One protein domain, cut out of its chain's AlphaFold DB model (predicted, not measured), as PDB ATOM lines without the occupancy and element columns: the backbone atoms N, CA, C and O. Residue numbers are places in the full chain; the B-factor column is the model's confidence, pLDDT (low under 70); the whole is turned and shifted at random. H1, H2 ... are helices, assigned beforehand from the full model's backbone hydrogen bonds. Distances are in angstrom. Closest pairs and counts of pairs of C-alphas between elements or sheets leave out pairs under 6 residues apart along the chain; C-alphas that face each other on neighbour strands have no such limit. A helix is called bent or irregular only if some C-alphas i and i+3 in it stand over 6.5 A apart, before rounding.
ATOM      1  N   GLU A   2     461.457 351.595 352.799       84.62
ATOM      2  CA  GLU A   2     462.894 351.373 353.090       84.62
ATOM      3  C   GLU A   2     463.365 349.913 352.931       84.62
ATOM      4  O   GLU A   2     464.441 349.669 352.394       84.62
ATOM      5  N   TYR A   3     462.540 348.936 353.329       87.12
ATOM      6  CA  TYR A   3     462.862 347.515 353.165       87.12
ATOM      7  C   TYR A   3     463.120 347.130 351.699       87.12
ATOM      8  O   TYR A   3     464.129 346.498 351.404       87.12
ATOM      9  N   PHE A   4     462.247 347.531 350.767       89.06
ATOM     10  CA  PHE A   4     462.381 347.160 349.354       89.06
ATOM     11  C   PHE A   4     463.617 347.795 348.708       89.06
ATOM     12  O   PHE A   4     464.304 347.126 347.943       89.06
ATOM     13  N   HIS A   5     463.956 349.036 349.072       88.19
ATOM     14  CA  HIS A   5     465.190 349.690 348.611       88.19
ATOM     15  C   HIS A   5     466.462 349.001 349.111       88.19
ATOM     16  O   HIS A   5     467.473 349.018 348.415       88.19
ATOM     17  N   LYS A   6     466.411 348.392 350.303       90.00
ATOM     18  CA  LYS A   6     467.506 347.578 350.848       90.00
ATOM     19  C   LYS A   6     467.559 346.176 350.240       90.00
ATOM     20  O   LYS A   6     468.636 345.601 350.164       90.00
ATOM     21  N   PHE A   7     466.411 345.620 349.857       89.44
ATOM     22  CA  PHE A   7     466.312 344.265 349.322       89.44
ATOM     23  C   PHE A   7     466.757 344.174 347.857       89.44
ATOM     24  O   PHE A   7     467.474 343.247 347.493       89.44
ATOM     25  N   PHE A   8     466.323 345.113 347.011       89.50
ATOM     26  CA  PHE A   8     466.653 345.101 345.588       89.50
ATOM     27  C   PHE A   8     467.881 345.959 345.294       89.50
ATOM     28  O   PHE A   8     467.931 347.131 345.659       89.50
ATOM     29  N   GLU A   9     468.838 345.397 344.554       90.25
ATOM     30  CA  GLU A   9     469.979 346.159 344.033       90.25
ATOM     31  C   GLU A   9     469.521 347.212 343.007       90.25
ATOM     32  O   GLU A   9     469.954 348.364 343.051       90.25
ATOM     33  N   ASP A  10     468.590 346.838 342.120       91.06
ATOM     34  CA  ASP A  10     467.987 347.738 341.133       91.06
ATOM     35  C   ASP A  10     466.904 348.617 341.783       91.06
ATOM     36  O   ASP A  10     465.815 348.159 342.147       91.06
ATOM     37  N   GLN A  11     467.201 349.911 341.907       92.19
ATOM     38  CA  GLN A  11     466.320 350.882 342.553       92.19
ATOM     39  C   GLN A  11     465.056 351.197 341.740       92.19
ATOM     40  O   GLN A  11     464.051 351.603 342.327       92.19
ATOM     41  N   GLU A  12     465.055 350.970 340.420       90.06
ATOM     42  CA  GLU A  12     463.829 351.082 339.620       90.06
ATOM     43  C   GLU A  12     462.872 349.930 339.935       90.06
ATOM     44  O   GLU A  12     461.668 350.151 340.083       90.06
ATOM     45  N   VAL A  13     463.405 348.714 340.111       89.88
ATOM     46  CA  VAL A  13     462.619 347.549 340.553       89.88
ATOM     47  C   VAL A  13     462.079 347.782 341.963       89.88
ATOM     48  O   VAL A  13     460.893 347.553 342.195       89.88
ATOM     49  N   ALA A  14     462.907 348.294 342.882       91.62
ATOM     50  CA  ALA A  14     462.480 348.622 344.243       91.62
ATOM     51  C   ALA A  14     461.296 349.599 344.260       91.62
ATOM     52  O   ALA A  14     460.283 349.335 344.913       91.62
ATOM     53  N   ALA A  15     461.408 350.700 343.509       89.75
ATOM     54  CA  ALA A  15     460.363 351.713 343.415       89.75
ATOM     55  C   ALA A  15     459.086 351.159 342.764       89.75
ATOM     56  O   ALA A  15     457.987 351.425 343.247       89.75
ATOM     57  N   ALA A  16     459.213 350.350 341.709       88.88
ATOM     58  CA  ALA A  16     458.068 349.768 341.015       88.88
ATOM     59  C   ALA A  16     457.325 348.719 341.864       88.88
ATOM     60  O   ALA A  16     456.095 348.735 341.909       88.88
ATOM     61  N   VAL A  17     458.056 347.850 342.577       89.56
ATOM     62  CA  VAL A  17     457.467 346.905 343.542       89.56
ATOM     63  C   VAL A  17     456.777 347.670 344.663       89.56
ATOM     64  O   VAL A  17     455.635 347.357 344.988       89.56
ATOM     65  N   TYR A  18     457.433 348.690 345.226       88.94
ATOM     66  CA  TYR A  18     456.838 349.503 346.280       88.94
ATOM     67  C   TYR A  18     455.557 350.199 345.808       88.94
ATOM     68  O   TYR A  18     454.549 350.073 346.490       88.94
ATOM     69  N   SER A  19     455.565 350.843 344.636       86.38
ATOM     70  CA  SER A  19     454.374 351.480 344.048       86.38
ATOM     71  C   SER A  19     453.236 350.474 343.896       86.38
ATOM     72  O   SER A  19     452.108 350.744 344.286       86.38
ATOM     73  N   HIS A  20     453.531 349.270 343.393       86.06
ATOM     74  CA  HIS A  20     452.513 348.233 343.249       86.06
ATOM     75  C   HIS A  20     451.945 347.761 344.593       86.06
ATOM     76  O   HIS A  20     450.741 347.538 344.712       86.06
ATOM     77  N   VAL A  21     452.806 347.593 345.600       85.94
ATOM     78  CA  VAL A  21     452.400 347.225 346.960       85.94
ATOM     79  C   VAL A  21     451.590 348.347 347.606       85.94
ATOM     80  O   VAL A  21     450.578 348.061 348.224       85.94
ATOM     81  N   GLU A  22     451.981 349.608 347.439       81.00
ATOM     82  CA  GLU A  22     451.280 350.786 347.967       81.00
ATOM     83  C   GLU A  22     449.897 350.970 347.320       81.00
ATOM     84  O   GLU A  22     448.914 351.222 348.011       81.00
ATOM     85  N   GLU A  23     449.784 350.748 346.007       74.75
ATOM     86  CA  GLU A  23     448.502 350.754 345.284       74.75
ATOM     87  C   GLU A  23     447.588 349.580 345.698       74.75
ATOM     88  O   GLU A  23     446.350 349.672 345.652       74.75
ATOM     89  N   ASN A  24     448.191 348.461 346.117       70.62
ATOM     90  CA  ASN A  24     447.505 347.263 346.584       70.62
ATOM     91  C   ASN A  24     447.567 347.152 348.109       70.62
ATOM     92  O   ASN A  24     448.375 346.425 348.681       70.62
ATOM     93  N   GLU A  25     446.631 347.827 348.761       60.97
ATOM     94  CA  GLU A  25     446.565 347.958 350.214       60.97
ATOM     95  C   GLU A  25     446.620 346.631 350.997       60.97
ATOM     96  O   GLU A  25     447.101 346.611 352.126       60.97
ATOM     97  N   LEU A  26     446.196 345.504 350.407       64.62
ATOM     98  CA  LEU A  26     446.371 344.174 351.005       64.62
ATOM     99  C   LEU A  26     447.852 343.819 351.160       64.62
ATOM    100  O   LEU A  26     448.293 343.372 352.218       64.62
ATOM    101  N   LEU A  27     448.618 344.008 350.088       76.06
ATOM    102  CA  LEU A  27     450.059 343.798 350.105       76.06
ATOM    103  C   LEU A  27     450.708 344.820 351.047       76.06
ATOM    104  O   LEU A  27     451.603 344.464 351.811       76.06
ATOM    105  N   PHE A  28     450.212 346.061 351.056       75.62
ATOM    106  CA  PHE A  28     450.703 347.105 351.954       75.62
ATOM    107  C   PHE A  28     450.472 346.784 353.438       75.62
ATOM    108  O   PHE A  28     451.389 346.917 354.243       75.62
ATOM    109  N   THR A  29     449.285 346.305 353.822       68.81
ATOM    110  CA  THR A  29     449.000 345.918 355.216       68.81
ATOM    111  C   THR A  29     449.808 344.700 355.642       68.81
ATOM    112  O   THR A  29     450.278 344.646 356.779       68.81
ATOM    113  N   MET A  30     450.045 343.747 354.735       76.44
ATOM    114  CA  MET A  30     450.969 342.642 355.002       76.44
ATOM    115  C   MET A  30     452.374 343.156 355.351       76.44
ATOM    116  O   MET A  30     452.997 342.614 356.264       76.44
ATOM    117  N   CYS A  31     452.844 344.245 354.726       79.19
ATOM    118  CA  CYS A  31     454.154 344.839 355.017       79.19
ATOM    119  C   CYS A  31     454.339 345.364 356.451       79.19
ATOM    120  O   CYS A  31     455.481 345.618 356.840       79.19
ATOM    121  N   PHE A  32     453.283 345.510 357.264       77.25
ATOM    122  CA  PHE A  32     453.458 345.814 358.693       77.25
ATOM    123  C   PHE A  32     454.131 344.669 359.461       77.25
ATOM    124  O   PHE A  32     454.735 344.905 360.508       77.25
ATOM    125  N   ASN A  33     454.077 343.442 358.936       76.38
ATOM    126  CA  ASN A  33     454.873 342.326 359.420       76.38
ATOM    127  C   ASN A  33     456.085 342.118 358.476       76.38
ATOM    128  O   ASN A  33     455.903 341.790 357.298       76.38
ATOM    129  N   PRO A  34     457.330 342.275 358.976       78.62
ATOM    130  CA  PRO A  34     458.545 342.195 358.162       78.62
ATOM    131  C   PRO A  34     458.706 340.901 357.355       78.62
ATOM    132  O   PRO A  34     459.277 340.939 356.263       78.62
ATOM    133  N   SER A  35     458.180 339.772 357.841       78.06
ATOM    134  CA  SER A  35     458.244 338.494 357.120       78.06
ATOM    135  C   SER A  35     457.484 338.547 355.792       78.06
ATOM    136  O   SER A  35     457.919 337.945 354.811       78.06
ATOM    137  N   TYR A  36     456.392 339.313 355.707       83.62
ATOM    138  CA  TYR A  36     455.677 339.491 354.442       83.62
ATOM    139  C   TYR A  36     456.383 340.449 353.488       83.62
ATOM    140  O   TYR A  36     456.271 340.256 352.282       83.62
ATOM    141  N   CYS A  37     457.135 341.442 353.975       85.69
ATOM    142  CA  CYS A  37     457.954 342.283 353.096       85.69
ATOM    143  C   CYS A  37     458.931 341.432 352.278       85.69
ATOM    144  O   CYS A  37     459.097 341.664 351.081       85.69
ATOM    145  N   TRP A  38     459.519 340.412 352.910       86.31
ATOM    146  CA  TRP A  38     460.383 339.452 352.234       86.31
ATOM    147  C   TRP A  38     459.629 338.617 351.190       86.31
ATOM    148  O   TRP A  38     460.059 338.554 350.038       86.31
ATOM    149  N   ILE A  39     458.474 338.044 351.560       86.44
ATOM    150  CA  ILE A  39     457.611 337.274 350.642       86.44
ATOM    151  C   ILE A  39     457.224 338.126 349.427       86.44
ATOM    152  O   ILE A  39     457.364 337.685 348.290       86.44
ATOM    153  N   LEU A  40     456.775 339.361 349.655       89.00
ATOM    154  CA  LEU A  40     456.366 340.292 348.604       89.00
ATOM    155  C   LEU A  40     457.525 340.656 347.685       89.00
ATOM    156  O   LEU A  40     457.354 340.652 346.468       89.00
ATOM    157  N   ALA A  41     458.700 340.942 348.248       88.56
ATOM    158  CA  ALA A  41     459.873 341.274 347.456       88.56
ATOM    159  C   ALA A  41     460.282 340.093 346.561       88.56
ATOM    160  O   ALA A  41     460.455 340.265 345.353       88.56
ATOM    161  N   LEU A  42     460.345 338.885 347.127       87.25
ATOM    162  CA  LEU A  42     460.688 337.681 346.378       87.25
ATOM    163  C   LEU A  42     459.650 337.396 345.280       87.25
ATOM    164  O   LEU A  42     460.016 337.194 344.125       87.25
ATOM    165  N   SER A  43     458.357 337.428 345.610       88.62
ATOM    166  CA  SER A  43     457.280 337.097 344.672       88.62
ATOM    167  C   SER A  43     457.056 338.140 343.578       88.62
ATOM    168  O   SER A  43     456.726 337.765 342.457       88.62
ATOM    169  N   LEU A  44     457.181 339.437 343.879       88.81
ATOM    170  CA  LEU A  44     456.841 340.515 342.938       88.81
ATOM    171  C   LEU A  44     458.038 341.009 342.130       88.81
ATOM    172  O   LEU A  44     457.861 341.388 340.972       88.81
ATOM    173  N   GLY A  45     459.240 340.999 342.713       86.94
ATOM    174  CA  GLY A  45     460.463 341.526 342.102       86.94
ATOM    175  C   GLY A  45     460.656 341.132 340.633       86.94
ATOM    176  O   GLY A  45     460.820 342.026 339.796       86.94
ATOM    177  N   PRO A  46     460.548 339.836 340.274       86.50
ATOM    178  CA  PRO A  46     460.737 339.380 338.897       86.50
ATOM    179  C   PRO A  46     459.852 340.091 337.857       86.50
ATOM    180  O   PRO A  46     460.315 340.339 336.741       86.50
ATOM    181  N   PHE A  47     458.623 340.488 338.211       85.56
ATOM    182  CA  PHE A  47     457.669 341.129 337.288       85.56
ATOM    183  C   PHE A  47     458.004 342.576 336.935       85.56
ATOM    184  O   PHE A  47     457.521 343.089 335.924       85.56
ATOM    185  N   PHE A  48     458.805 343.235 337.767       85.44
ATOM    186  CA  PHE A  48     459.175 344.635 337.585       85.44
ATOM    187  C   PHE A  48     460.582 344.802 337.003       85.44
ATOM    188  O   PHE A  48     461.002 345.921 336.724       85.44
ATOM    189  N   THR A  49     461.290 343.701 336.733       80.56
ATOM    190  CA  THR A  49     462.572 343.741 336.020       80.56
ATOM    191  C   THR A  49     462.380 344.120 334.546       80.56
ATOM    192  O   THR A  49     461.454 343.650 333.876       80.56
ATOM    193  N   ARG A  50     463.293 344.934 333.991       63.59
ATOM    194  CA  ARG A  50     463.230 345.425 332.594       63.59
ATOM    195  C   ARG A  50     463.106 344.307 331.539       63.59
ATOM    196  O   ARG A  50     462.569 344.547 330.463       63.59
ATOM    197  N   LYS A  51     463.555 343.081 331.841       60.75
ATOM    198  CA  LYS A  51     463.466 341.904 330.950       60.75
ATOM    199  C   LYS A  51     462.089 341.218 330.943       60.75
ATOM    200  O   LYS A  51     461.792 340.496 329.997       60.75
ATOM    201  N   HIS A  52     461.249 341.447 331.957       57.31
ATOM    202  CA  HIS A  52     459.999 340.703 332.174       57.31
ATOM    203  C   HIS A  52     458.790 341.591 332.517       57.31
ATOM    204  O   HIS A  52     457.812 341.092 333.072       57.31
ATOM    205  N   SER A  53     458.815 342.882 332.155       57.22
ATOM    206  CA  SER A  53     457.723 343.823 332.451       57.22
ATOM    207  C   SER A  53     456.411 343.456 331.734       57.22
ATOM    208  O   SER A  53     456.083 343.930 330.650       57.22
ATOM    209  N   ASN A  54     455.623 342.576 332.347       64.50
ATOM    210  CA  ASN A  54     454.263 342.288 331.922       64.50
ATOM    211  C   ASN A  54     453.314 342.525 333.093       64.50
ATOM    212  O   ASN A  54     452.989 341.611 333.852       64.50
ATOM    213  N   LYS A  55     452.825 343.769 333.195       64.50
ATOM    214  CA  LYS A  55     451.866 344.198 334.225       64.50
ATOM    215  C   LYS A  55     450.608 343.315 334.284       64.50
ATOM    216  O   LYS A  55     449.982 343.226 335.332       64.50
ATOM    217  N   GLN A  56     450.239 342.630 333.194       63.47
ATOM    218  CA  GLN A  56     449.077 341.731 333.178       63.47
ATOM    219  C   GLN A  56     449.309 340.405 333.922       63.47
ATOM    220  O   GLN A  56     448.331 339.725 334.237       63.47
ATOM    221  N   ARG A  57     450.570 340.034 334.190       74.50
ATOM    222  CA  ARG A  57     450.944 338.801 334.902       74.50
ATOM    223  C   ARG A  57     451.205 339.003 336.394       74.50
ATOM    224  O   ARG A  57     451.398 338.013 337.089       74.50
ATOM    225  N   VAL A  58     451.198 340.245 336.879       84.38
ATOM    226  CA  VAL A  58     451.420 340.534 338.299       84.38
ATOM    227  C   VAL A  58     450.318 339.860 339.134       84.38
ATOM    228  O   VAL A  58     449.142 339.968 338.762       84.38
ATOM    229  N   PRO A  59     450.669 339.158 340.229       87.44
ATOM    230  CA  PRO A  59     449.705 338.504 341.104       87.44
ATOM    231  C   PRO A  59     448.607 339.452 341.587       87.44
ATOM    232  O   PRO A  59     448.881 340.520 342.127       87.44
TER     233      PRO A  59
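Overview. This is residues 2 to 59 of the 323 residues of an uncharacterized protein of Callorhinchus milii (UniProt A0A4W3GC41). The long helix H4 crosses over H2, and H1 and H3 stand on either side of H4, joined to the two ends of H2 by tight links. After H4 a tail with no named element, residues 49 to 59, runs past the end of H4 and folds back. The printed part has 58 residues with four named helices, H1 to H4 in chain order, and no named strand; its class is all helix. It is compact, with a radius of gyration of the C-alphas of 10.4 A and spans of 30 by 23 by 15 A.

Arrangement. H1, residues 2 to 7, touches H2, residues 11 to 23, at a steep tilt of 50 degrees, opposite ways; their closest C-alphas, those of His 5 and Ala 14, are 5.3 A apart. H2 and H3, residues 25 to 30, only just touch, with 3 pairs of C-alphas within 8 A, and only at the corner by their link; the closest are those of Val 21 and Leu 27, 5.2 A apart. H4, residues 34 to 48, touches H2 at residues 13 to 17 of H2 alone, the closest C-alphas being those of Val 13 and Phe 48, 5.4 A apart; the steep tilt of 67 degrees is only just short of perpendicular. H4 touches H1 with residues 37 to 41 alone, the closest C-alphas being those of Phe 4 and Ala 41, 6.7 A apart. H3 and H4 only just touch, with 3 pairs of C-alphas within 8 A, the closest those of Met 30 and Tyr 36, 5.7 A apart. H1 and H3 are apart. The helix packing is mostly crossed. In H1, H2 and H3 every O i to N i+4 pair is within hydrogen-bond range; in H4, 8 of 11 are.

Along the chain. H1 begins at C-alpha 2, (462.894, 351.373, 353.090). H2 is 18.0 A long from first to last C-alpha. H4, 20.7 A long, is irregular, with C-alphas 43 and 46 at 7.1 A, and ends at C-alpha 48, (459.175, 344.635, 337.585).

Size, cuts and confidence. The C-alphas farthest apart, those of Phe 32 and Lys 51, are 29.8 A apart. The printed part has no cut, and its links between helices are tight. The mean pLDDT of the printed part is 81.1; residues 25 to 26, 29 and 50 to 56 are under 70.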